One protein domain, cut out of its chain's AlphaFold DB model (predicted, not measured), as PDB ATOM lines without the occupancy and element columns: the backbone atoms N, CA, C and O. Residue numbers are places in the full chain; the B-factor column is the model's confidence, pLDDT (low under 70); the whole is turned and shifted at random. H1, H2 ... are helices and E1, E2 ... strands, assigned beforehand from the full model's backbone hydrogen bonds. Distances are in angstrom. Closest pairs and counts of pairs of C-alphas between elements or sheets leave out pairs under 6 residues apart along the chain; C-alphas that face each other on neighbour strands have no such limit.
ATOM      1  N   ALA A   5     -27.434  49.123 153.118       93.75
ATOM      2  CA  ALA A   5     -27.168  50.387 153.798       93.75
ATOM      3  C   ALA A   5     -28.086  50.593 155.009       93.75
ATOM      4  O   ALA A   5     -29.119  49.938 155.142       93.75
ATOM      5  N   ILE A   6     -27.695  51.522 155.885       95.06
ATOM      6  CA  ILE A   6     -28.497  51.960 157.028       95.06
ATOM      7  C   ILE A   6     -28.941  53.403 156.796       95.06
ATOM      8  O   ILE A   6     -28.110  54.267 156.509       95.06
ATOM      9  N   TYR A   7     -30.236  53.658 156.958       94.06
ATOM     10  CA  TYR A   7     -30.831  54.993 156.891       94.06
ATOM     11  C   TYR A   7     -31.652  55.286 158.140       94.06
ATOM     12  O   TYR A   7     -32.139  54.372 158.796       94.06
ATOM     13  N   TYR A   8     -31.823  56.561 158.474       94.44
ATOM     14  CA  TYR A   8     -32.807  56.956 159.478       94.44
ATOM     15  C   TYR A   8     -34.200  56.880 158.857       94.44
ATOM     16  O   TYR A   8     -34.408  57.362 157.744       94.44
ATOM     17  N   GLU A   9     -35.140  56.256 159.564       95.19
ATOM     18  CA  GLU A   9     -36.537  56.255 159.145       95.19
ATOM     19  C   GLU A   9     -37.085  57.679 159.218       95.19
ATOM     20  O   GLU A   9     -36.911  58.371 160.225       95.19
ATOM     21  N   GLN A  10     -37.798  58.075 158.168       93.94
ATOM     22  CA  GLN A  10     -38.507  59.343 158.101       93.94
ATOM     23  C   GLN A  10     -40.013  59.108 158.038       93.94
ATOM     24  O   GLN A  10     -40.474  58.143 157.424       93.94
ATOM     25  N   ASP A  11     -40.776  59.983 158.690       91.12
ATOM     26  CA  ASP A  11     -42.230  60.017 158.554       91.12
ATOM     27  C   ASP A  11     -42.674  60.640 157.215       91.12
ATOM     28  O   ASP A  11     -41.860  61.068 156.392       91.12
ATOM     29  N   ASP A  12     -43.990  60.713 156.994       92.94
ATOM     30  CA  ASP A  12     -44.576  61.284 155.773       92.94
ATOM     31  C   ASP A  12     -44.235  62.780 155.572       92.94
ATOM     32  O   ASP A  12     -44.411  63.315 154.474       92.94
ATOM     33  N   GLU A  13     -43.758  63.468 156.616       92.19
ATOM     34  CA  GLU A  13     -43.324  64.869 156.581       92.19
ATOM     35  C   GLU A  13     -41.802  65.011 156.365       92.19
ATOM     36  O   GLU A  13     -41.301  66.132 156.226       92.19
ATOM     37  N   GLY A  14     -41.069  63.895 156.276       90.50
ATOM     38  CA  GLY A  14     -39.616  63.860 156.109       90.50
ATOM     39  C   GLY A  14     -38.841  64.087 157.410       90.50
ATOM     40  O   GLY A  14     -37.684  64.510 157.363       90.50
ATOM     41  N   ILE A  15     -39.472  63.866 158.566       92.31
ATOM     42  CA  ILE A  15     -38.865  64.046 159.887       92.31
ATOM     43  C   ILE A  15     -38.360  62.699 160.401       92.31
ATOM     44  O   ILE A  15     -39.083  61.703 160.384       92.31
ATOM     45  N   ASP A  16     -37.124  62.682 160.906       92.38
ATOM     46  CA  ASP A  16     -36.517  61.483 161.480       92.38
ATOM     47  C   ASP A  16     -37.317  60.992 162.701       92.38
ATOM     48  O   ASP A  16     -37.499  61.715 163.686       92.38
ATOM     49  N   THR A  17     -37.753  59.733 162.671       91.94
ATOM     50  CA  THR A  17     -38.549  59.123 163.754       91.94
ATOM     51  C   THR A  17     -37.691  58.660 164.936       91.94
ATOM     52  O   THR A  17     -38.213  58.282 165.987       91.94
ATOM     53  N   GLY A  18     -36.366  58.668 164.761       90.94
ATOM     54  CA  GLY A  18     -35.388  58.110 165.694       90.94
ATOM     55  C   GLY A  18     -35.118  56.616 165.498       90.94
ATOM     56  O   GLY A  18     -34.213  56.093 166.144       90.94
ATOM     57  N   ARG A  19     -35.852  55.940 164.605       94.81
ATOM     58  CA  ARG A  19     -35.578  54.556 164.200       94.81
ATOM     59  C   ARG A  19     -34.648  54.516 162.993       94.81
ATOM     60  O   ARG A  19     -34.533  55.486 162.247       94.81
ATOM     61  N   VAL A  20     -33.990  53.383 162.800       96.56
ATOM     62  CA  VAL A  20     -33.040  53.148 161.707       96.56
ATOM     63  C   VAL A  20     -33.470  51.943 160.878       96.56
ATOM     64  O   VAL A  20     -33.980  50.963 161.406       96.56
ATOM     65  N   GLN A  21     -33.266  52.005 159.572       96.31
ATOM     66  CA  GLN A  21     -33.696  51.008 158.602       96.31
ATOM     67  C   GLN A  21     -32.483  50.374 157.946       96.31
ATOM     68  O   GLN A  21     -31.578  51.089 157.522       96.31
ATOM     69  N   VAL A  22     -32.488  49.048 157.826       95.12
ATOM     70  CA  VAL A  22     -31.566  48.331 156.940       95.12
ATOM     71  C   VAL A  22     -32.254  48.192 155.588       95.12
ATOM     72  O   VAL A  22     -33.363  47.663 155.507       95.12
ATOM     73  N   VAL A  23     -31.606  48.680 154.537       94.75
ATOM     74  CA  VAL A  23     -32.170  48.797 153.189       94.75
ATOM     75  C   VAL A  23     -31.281  48.066 152.196       94.75
ATOM     76  O   VAL A  23     -30.058  48.189 152.257       94.75
ATOM     77  N   ASP A  24     -31.898  47.331 151.276       92.38
ATOM     78  CA  ASP A  24     -31.254  46.910 150.037       92.38
ATOM     79  C   ASP A  24     -31.321  48.066 149.030       92.38
ATOM     80  O   ASP A  24     -32.385  48.375 148.493       92.38
ATOM     81  N   GLU A  25     -30.193  48.742 148.800       91.19
ATOM     82  CA  GLU A  25     -30.107  49.887 147.887       91.19
ATOM     83  C   GLU A  25     -30.321  49.497 146.417       91.19
ATOM     84  O   GLU A  25     -30.626  50.368 145.604       91.19
ATOM     85  N   GLU A  26     -30.130  48.229 146.037       90.12
ATOM     86  CA  GLU A  26     -30.350  47.802 144.649       90.12
ATOM     87  C   GLU A  26     -31.837  47.601 144.358       90.12
ATOM     88  O   GLU A  26     -32.301  47.930 143.264       90.12
ATOM     89  N   GLU A  27     -32.579  47.085 145.340       88.62
ATOM     90  CA  GLU A  27     -34.020  46.837 145.231       88.62
ATOM     91  C   GLU A  27     -34.882  47.988 145.774       88.62
ATOM     92  O   GLU A  27     -36.107  47.927 145.659       88.62
ATOM     93  N   ASP A  28     -34.256  49.036 146.327       89.00
ATOM     94  CA  ASP A  28     -34.918  50.143 147.037       89.00
ATOM     95  C   ASP A  28     -35.919  49.617 148.085       89.00
ATOM     96  O   ASP A  28     -37.071  50.048 148.185       89.00
ATOM     97  N   LEU A  29     -35.487  48.589 148.825       92.31
ATOM     98  CA  LEU A  29     -36.338  47.796 149.706       92.31
ATOM     99  C   LEU A  29     -35.856  47.877 151.153       92.31
ATOM    100  O   LEU A  29     -34.742  47.468 151.478       92.31
ATOM    101  N   VAL A  30     -36.734  48.328 152.050       93.56
ATOM    102  CA  VAL A  30     -36.510  48.222 153.496       93.56
ATOM    103  C   VAL A  30     -36.632  46.758 153.911       93.56
ATOM    104  O   VAL A  30     -37.697  46.154 153.778       93.56
ATOM    105  N   LEU A  31     -35.543  46.194 154.432       93.38
ATOM    106  CA  LEU A  31     -35.495  44.817 154.917       93.38
ATOM    107  C   LEU A  31     -35.989  44.717 156.361       93.38
ATOM    108  O   LEU A  31     -36.733  43.795 156.692       93.38
ATOM    109  N   ASP A  32     -35.567  45.653 157.213       95.44
ATOM    110  CA  ASP A  32     -35.938  45.682 158.629       95.44
ATOM    111  C   ASP A  32     -35.752  47.086 159.236       95.44
ATOM    112  O   ASP A  32     -35.075  47.940 158.657       95.44
ATOM    113  N   THR A  33     -36.364  47.347 160.393       95.62
ATOM    114  CA  THR A  33     -36.308  48.633 161.113       95.62
ATOM    115  C   THR A  33     -36.048  48.413 162.602       95.62
ATOM    116  O   THR A  33     -36.731  47.619 163.243       95.62
ATOM    117  N   PHE A  34     -35.100  49.155 163.171       96.31
ATOM    118  CA  PHE A  34     -34.613  49.007 164.543       96.31
ATOM    119  C   PHE A  34     -34.693  50.317 165.325       96.31
ATOM    120  O   PHE A  34     -34.690  51.408 164.754       96.31
ATOM    121  N   ASP A  35     -34.706  50.206 166.652       94.94
ATOM    122  CA  ASP A  35     -34.775  51.361 167.552       94.94
ATOM    123  C   ASP A  35     -33.422  52.080 167.703       94.94
ATOM    124  O   ASP A  35     -33.369  53.195 168.220       94.94
ATOM    125  N   ASN A  36     -32.312  51.446 167.306       94.00
ATOM    126  CA  ASN A  36     -30.976  52.029 167.413       94.00
ATOM    127  C   ASN A  36     -29.993  51.504 166.353       94.00
ATOM    128  O   ASN A  36     -30.120  50.393 165.840       94.00
ATOM    129  N   GLU A  37     -28.982  52.326 166.057       93.25
ATOM    130  CA  GLU A  37     -27.937  52.048 165.063       93.25
ATOM    131  C   GLU A  37     -27.134  50.763 165.355       93.25
ATOM    132  O   GLU A  37     -26.994  49.959 164.437       93.25
ATOM    133  N   PRO A  38     -26.696  50.467 166.598       95.94
ATOM    134  CA  PRO A  38     -25.978  49.221 166.888       95.94
ATOM    135  C   PRO A  38     -26.751  47.939 166.543       95.94
ATOM    136  O   PRO A  38     -26.155  46.960 166.089       95.94
ATOM    137  N   GLU A  39     -28.069  47.917 166.762       94.69
ATOM    138  CA  GLU A  39     -28.917  46.780 166.383       94.69
ATOM    139  C   GLU A  39     -29.013  46.630 164.863       94.69
ATOM    140  O   GLU A  39     -28.845  45.519 164.350       94.69
ATOM    141  N   ALA A  40     -29.195  47.739 164.141       94.44
ATOM    142  CA  ALA A  40     -29.211  47.741 162.681       94.44
ATOM    143  C   ALA A  40     -27.864  47.310 162.083       94.44
ATOM    144  O   ALA A  40     -27.833  46.500 161.158       94.44
ATOM    145  N   GLU A  41     -26.743  47.774 162.640       95.00
ATOM    146  CA  GLU A  41     -25.396  47.361 162.230       95.00
ATOM    147  C   GLU A  41     -25.173  45.859 162.442       95.00
ATOM    148  O   GLU A  41     -24.658  45.172 161.555       95.00
ATOM    149  N   ALA A  42     -25.589  45.325 163.594       95.56
ATOM    150  CA  ALA A  42     -25.475  43.899 163.887       95.56
ATOM    151  C   ALA A  42     -26.346  43.049 162.948       95.56
ATOM    152  O   ALA A  42     -25.900  41.996 162.476       95.56
ATOM    153  N   ALA A  43     -27.566  43.505 162.651       94.12
ATOM    154  CA  ALA A  43     -28.462  42.848 161.707       94.12
ATOM    155  C   ALA A  43     -27.894  42.869 160.281       94.12
ATOM    156  O   ALA A  43     -27.786  41.814 159.654       94.12
ATOM    157  N   MET A  44     -27.435  44.032 159.808       94.75
ATOM    158  CA  MET A  44     -26.794  44.189 158.502       94.75
ATOM    159  C   MET A  44     -25.562  43.283 158.373       94.75
ATOM    160  O   MET A  44     -25.426  42.561 157.387       94.75
ATOM    161  N   ALA A  45     -24.686  43.252 159.383       94.56
ATOM    162  CA  ALA A  45     -23.505  42.390 159.377       94.56
ATOM    163  C   ALA A  45     -23.873  40.898 159.306       94.56
ATOM    164  O   ALA A  45     -23.206  40.119 158.620       94.56
ATOM    165  N   LYS A  46     -24.948  40.491 159.990       94.31
ATOM    166  CA  LYS A  46     -25.458  39.119 159.931       94.31
ATOM    167  C   LYS A  46     -25.988  38.777 158.536       94.31
ATOM    168  O   LYS A  46     -25.622  37.726 158.015       94.31
ATOM    169  N   MET A  47     -26.787  39.656 157.930       92.12
ATOM    170  CA  MET A  47     -27.313  39.473 156.571       92.12
ATOM    171  C   MET A  47     -26.171  39.342 155.554       92.12
ATOM    172  O   MET A  47     -26.115  38.367 154.810       92.12
ATOM    173  N   GLN A  48     -25.175  40.232 155.618       91.38
ATOM    174  CA  GLN A  48     -23.991  40.155 154.756       91.38
ATOM    175  C   GLN A  48     -23.217  38.841 154.939       91.38
ATOM    176  O   GLN A  48     -22.751  38.244 153.968       91.38
ATOM    177  N   ALA A  49     -23.069  38.361 156.177       92.00
ATOM    178  CA  ALA A  49     -22.392  37.096 156.449       92.00
ATOM    179  C   ALA A  49     -23.170  35.880 155.911       92.00
ATOM    180  O   ALA A  49     -22.557  34.917 155.438       92.00
ATOM    181  N   GLU A  50     -24.503  35.910 155.980       90.69
ATOM    182  CA  GLU A  50     -25.372  34.879 155.408       90.69
ATOM    183  C   GLU A  50     -25.293  34.863 153.878       90.69
ATOM    184  O   GLU A  50     -25.121  33.786 153.301       90.69
ATOM    185  N   ASP A  51     -25.293  36.030 153.235       88.94
ATOM    186  CA  ASP A  51     -25.120  36.157 151.785       88.94
ATOM    187  C   ASP A  51     -23.771  35.613 151.322       88.94
ATOM    188  O   ASP A  51     -23.720  34.733 150.462       88.94
ATOM    189  N   ILE A  52     -22.673  36.034 151.957       90.31
ATOM    190  CA  ILE A  52     -21.326  35.527 151.652       90.31
ATOM    191  C   ILE A  52     -21.267  34.001 151.821       90.31
ATOM    192  O   ILE A  52     -20.655  33.283 151.019       90.31
ATOM    193  N   ARG A  53     -21.907  33.469 152.870       90.38
ATOM    194  CA  ARG A  53     -21.998  32.023 153.092       90.38
ATOM    195  C   ARG A  53     -22.774  31.337 151.964       90.38
ATOM    196  O   ARG A  53     -22.321  30.292 151.492       90.38
ATOM    197  N   ASN A  54     -23.905  31.892 151.545       88.50
ATOM    198  CA  ASN A  54     -24.750  31.332 150.491       88.50
ATOM    199  C   ASN A  54     -24.065  31.394 149.118       88.50
ATOM    200  O   ASN A  54     -24.112  30.413 148.371       88.50
ATOM    201  N   GLU A  55     -23.358  32.482 148.807       90.12
ATOM    202  CA  GLU A  55     -22.546  32.609 147.593       90.12
ATOM    203  C   GLU A  55     -21.450  31.540 147.543       90.12
ATOM    204  O   GLU A  55     -21.270  30.874 146.518       90.12
ATOM    205  N   ARG A  56     -20.758  31.307 148.666       91.19
ATOM    206  CA  ARG A  56     -19.749  30.245 148.758       91.19
ATOM    207  C   ARG A  56     -20.356  28.863 148.526       91.19
ATOM    208  O   ARG A  56     -19.830  28.113 147.709       91.19
ATOM    209  N   ILE A  57     -21.459  28.538 149.204       86.81
ATOM    210  CA  ILE A  57     -22.145  27.241 149.051       86.81
ATOM    211  C   ILE A  57     -22.600  27.041 147.604       86.81
ATOM    212  O   ILE A  57     -22.405  25.969 147.038       86.81
ATOM    213  N   THR A  58     -23.165  28.076 146.984       88.19
ATOM    214  CA  THR A  58     -23.619  28.021 145.589       88.19
ATOM    215  C   THR A  58     -22.452  27.746 144.649       88.19
ATOM    216  O   THR A  58     -22.550  26.899 143.763       88.19
ATOM    217  N   LYS A  59     -21.313  28.412 144.861       91.06
ATOM    218  CA  LYS A  59     -20.107  28.172 144.069       91.06
ATOM    219  C   LYS A  59     -19.575  26.746 144.246       91.06
ATOM    220  O   LYS A  59     -19.291  26.092 143.246       91.06
ATOM    221  N   GLU A  60     -19.484  26.259 145.483       90.31
ATOM    222  CA  GLU A  60     -19.072  24.880 145.785       90.31
ATOM    223  C   GLU A  60     -20.007  23.858 145.121       90.31
ATOM    224  O   GLU A  60     -19.544  22.894 144.511       90.31
ATOM    225  N   TYR A  61     -21.319  24.099 145.168       84.19
ATOM    226  CA  TYR A  61     -22.315  23.250 144.522       84.19
ATOM    227  C   TYR A  61     -22.157  23.227 142.996       84.19
ATOM    228  O   TYR A  61     -22.168  22.155 142.397       84.19
ATOM    229  N   LEU A  62     -21.946  24.384 142.362       86.69
ATOM    230  CA  LEU A  62     -21.724  24.478 140.914       86.69
ATOM    231  C   LEU A  62     -20.423  23.791 140.475       86.69
ATOM    232  O   LEU A  62     -20.358  23.211 139.390       86.69
ATOM    233  N   GLU A  63     -19.370  23.865 141.290       89.88
ATOM    234  CA  GLU A  63     -18.118  23.145 141.039       89.88
ATOM    235  C   GLU A  63     -18.311  21.629 141.168       89.88
ATOM    236  O   GLU A  63     -17.860  20.876 140.300       89.88
ATOM    237  N   TRP A  64     -19.038  21.185 142.196       87.25
ATOM    238  CA  TRP A  64     -19.414  19.783 142.373       87.25
ATOM    239  C   TRP A  64     -20.277  19.264 141.212       87.25
ATOM    240  O   TRP A  64     -19.965  18.216 140.648       87.25
ATOM    241  N   GLU A  65     -21.297  20.019 140.792       83.75
ATOM    242  CA  GLU A  65     -22.169  19.683 139.660       83.75
ATOM    243  C   GLU A  65     -21.338  19.484 138.387       83.75
ATOM    244  O   GLU A  65     -21.414  18.431 137.751       83.75
ATOM    245  N   LYS A  66     -20.454  20.436 138.057       84.19
ATOM    246  CA  LYS A  66     -19.548  20.324 136.900       84.19
ATOM    247  C   LYS A  66     -18.648  19.091 136.979       84.19
ATOM    248  O   LYS A  66     -18.463  18.409 135.969       84.19
ATOM    249  N   ALA A  67     -18.094  18.793 138.155       85.19
ATOM    250  CA  ALA A  67     -17.247  17.620 138.352       85.19
ATOM    251  C   ALA A  67     -18.029  16.306 138.181       85.19
ATOM    252  O   ALA A  67     -17.510  15.361 137.585       85.19
ATOM    253  N   CYS A  68     -19.276  16.245 138.656       83.00
ATOM    254  CA  CYS A  68     -20.158  15.093 138.482       83.00
ATOM    255  C   CYS A  68     -20.509  14.848 137.012       83.00
ATOM    256  O   CYS A  68     -20.352  13.719 136.543       83.00
ATOM    257  N   LEU A  69     -20.911  15.891 136.278       83.75
ATOM    258  CA  LEU A  69     -21.214  15.793 134.845       83.75
ATOM    259  C   LEU A  69     -19.991  15.296 134.054       83.75
ATOM    260  O   LEU A  69     -20.102  14.371 133.254       83.75
ATOM    261  N   ALA A  70     -18.804  15.848 134.335       82.00
ATOM    262  CA  ALA A  70     -17.565  15.457 133.661       82.00
ATOM    263  C   ALA A  70     -17.101  14.033 134.005       82.00
ATOM    264  O   ALA A  70     -16.631  13.313 133.130       82.00
ATOM    265  N   ARG A  71     -17.206  13.615 135.273       82.69
ATOM    266  CA  ARG A  71     -16.721  12.300 135.724       82.69
ATOM    267  C   ARG A  71     -17.599  11.150 135.247       82.69
ATOM    268  O   ARG A  71     -17.088  10.055 135.028       82.69
ATOM    269  N   HIS A  72     -18.905  11.376 135.180       78.50
ATOM    270  CA  HIS A  72     -19.872  10.321 134.899       78.50
ATOM    271  C   HIS A  72     -20.392  10.346 133.461       78.50
ATOM    272  O   HIS A  72     -21.192   9.483 133.121       78.50
ATOM    273  N   GLU A  73     -19.935  11.296 132.635       81.31
ATOM    274  CA  GLU A  73     -20.426  11.509 131.263       81.31
ATOM    275  C   GLU A  73     -21.958  11.635 131.200       81.31
ATOM    276  O   GLU A  73     -22.589  11.288 130.204       81.31
ATOM    277  N   ILE A  74     -22.557  12.133 132.285       79.25
ATOM    278  CA  ILE A  74     -24.001  12.308 132.415       79.25
ATOM    279  C   ILE A  74     -24.397  13.739 132.070       79.25
ATOM    280  O   ILE A  74     -23.645  14.699 132.253       79.25
ATOM    281  N   THR A  75     -25.620  13.877 131.593       83.00
ATOM    282  CA  THR A  75     -26.292  15.142 131.329       83.00
ATOM    283  C   THR A  75     -26.838  15.769 132.615       83.00
ATOM    284  O   THR A  75     -26.995  15.117 133.650       83.00
ATOM    285  N   GLN A  76     -27.174  17.060 132.549       80.12
ATOM    286  CA  GLN A  76     -27.774  17.771 133.681       80.12
ATOM    287  C   GLN A  76     -29.122  17.166 134.105       80.12
ATOM    288  O   GLN A  76     -29.433  17.125 135.294       80.12
ATOM    289  N   ASP A  77     -29.906  16.652 133.155       82.12
ATOM    290  CA  ASP A  77     -31.188  16.012 133.455       82.12
ATOM    291  C   ASP A  77     -31.003  14.664 134.165       82.12
ATOM    292  O   ASP A  77     -31.725  14.368 135.117       82.12
ATOM    293  N   GLU A  78     -29.986  13.883 133.796       82.38
ATOM    294  CA  GLU A  78     -29.634  12.646 134.505       82.38
ATOM    295  C   GLU A  78     -29.159  12.924 135.936       82.38
ATOM    296  O   GLU A  78     -29.560  12.227 136.872       82.38
ATOM    297  N   LEU A  79     -28.372  13.987 136.137       81.75
ATOM    298  CA  LEU A  79     -27.956  14.415 137.472       81.75
ATOM    299  C   LEU A  79     -29.148  14.872 138.329       81.75
ATOM    300  O   LEU A  79     -29.227  14.511 139.503       81.75
ATOM    301  N   ARG A  80     -30.105  15.616 137.754       80.12
ATOM    302  CA  ARG A  80     -31.346  16.014 138.446       80.12
ATOM    303  C   ARG A  80     -32.155  14.801 138.894       80.12
ATOM    304  O   ARG A  80     -32.582  14.753 140.046       80.12
ATOM    305  N   VAL A  81     -32.332  13.810 138.017       79.25
ATOM    306  CA  VAL A  81     -33.031  12.558 138.350       79.25
ATOM    307  C   VAL A  81     -32.313  11.815 139.480       79.25
ATOM    308  O   VAL A  81     -32.970  11.317 140.394       79.25
ATOM    309  N   TYR A  82     -30.979  11.761 139.463       75.50
ATOM    310  CA  TYR A  82     -30.202  11.145 140.540       75.50
ATOM    311  C   TYR A  82     -30.381  11.875 141.877       75.50
ATOM    312  O   TYR A  82     -30.690  11.244 142.884       75.50
ATOM    313  N   LEU A  83     -30.248  13.204 141.886       73.62
ATOM    314  CA  LEU A  83     -30.387  14.021 143.093       73.62
ATOM    315  C   LEU A  83     -31.773  13.888 143.733       73.62
ATOM    316  O   LEU A  83     -31.867  13.709 144.944       73.62
ATOM    317  N   VAL A  84     -32.842  13.902 142.935       71.62
ATOM    318  CA  VAL A  84     -34.213  13.718 143.444       71.62
ATOM    319  C   VAL A  84     -34.406  12.324 144.051       71.62
ATOM    320  O   VAL A  84     -35.082  12.191 145.068       71.62
ATOM    321  N   ASN A  85     -33.788  11.289 143.475       63.44
ATOM    322  CA  ASN A  85     -33.945   9.908 143.940       63.44
ATOM    323  C   ASN A  85     -33.035   9.526 145.119       63.44
ATOM    324  O   ASN A  85     -33.369   8.595 145.843       63.44
ATOM    325  N   VAL A  86     -31.897  10.202 145.306       59.16
ATOM    326  CA  VAL A  86     -30.908   9.865 146.350       59.16
ATOM    327  C   VAL A  86     -31.000  10.776 147.579       59.16
ATOM    328  O   VAL A  86     -30.599  10.363 148.660       59.16
ATOM    329  N   VAL A  87     -31.546  11.993 147.454       51.81
ATOM    330  CA  VAL A  87     -31.642  12.962 148.569       51.81
ATOM    331  C   VAL A  87     -32.976  12.866 149.338       51.81
ATOM    332  O   VAL A  87     -33.071  13.385 150.447       51.81
ATOM    333  N   ILE A  88     -34.005  12.197 148.796       46.28
ATOM    334  CA  ILE A  88     -35.350  12.088 149.416       46.28
ATOM    335  C   ILE A  88     -35.565  10.764 150.196       46.28
ATOM    336  O   ILE A  88     -36.605  10.581 150.827       46.28
ATOM    337  N   THR A  89     -34.590   9.851 150.225       41.66
ATOM    338  CA  THR A  89     -34.615   8.631 151.070       41.66
ATOM    339  C   THR A  89     -33.763   8.779 152.315       41.66
ATOM    340  O   THR A  89     -34.245   8.390 153.401       41.66
TER     341      THR A  89
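What this domain is: This is residues 5 to 89 of the 89 residues of an uncharacterized protein of marine sediment metagenome (UniProt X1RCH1). One long helix, H1, makes the length of a rod, with a small sheet of three strands packed on its first residues, 37 to 47, and a short helix, H2, turned off sharply at its far end. Most of the length between these two ends is bare H1. The printed part has 85 residues, with three named strands and two named helices in the order E1 E2 E3 H1 H2; the class is mixed, helices and strands, and the antiparallel sheet runs E1 E2 E3. The whole is extended, with a radius of gyration of the C-alphas of 21.1 A and spans of 62 by 26 by 23 A.

Where its parts are: E1, residues 5 to 10, begins at C-alpha 5 (-27.168, 50.387, 153.798). E2, residues 16 to 24, is 19.3 A long and bends by 83 degrees at residue 19. E3 is residues 29 to 34. H1, residues 37 to 72, is 52.1 A long. H2, residues 76 to 87, is 16.1 A long and ends at C-alpha 87 (-31.642, 12.962, 148.569).

How they stand to each other: The strongly twisted sheet is a meander, each strand the antiparallel neighbour of the one before. In the hairpin E1 and E2, N 7 and O 21 are 3.0 A apart; in the hairpin E2 and E3, N 22 and O 32 are 2.9 A apart, both within hydrogen-bond range. H1 is on one face, two layers, at a height over the sheet of 11.1 A; its closest C-alphas to E2 are Glu 37 and Val 20, 6.2 A. H1 and H2 only just touch, with 3 pairs of C-alphas within 8 A, the closest Leu 69 and Gln 76, 6.9 A, at a steep tilt of 67 degrees, opposite ways. In H1 and H2 every O i to N i+4 pair is within hydrogen-bond range.

The domain as a whole: The C-alphas farthest apart, Glu 13 and Glu 73, are 63.3 A apart. The printed part has no cut, and the four links are tight. Residues 85 to 89 have pLDDT under 70.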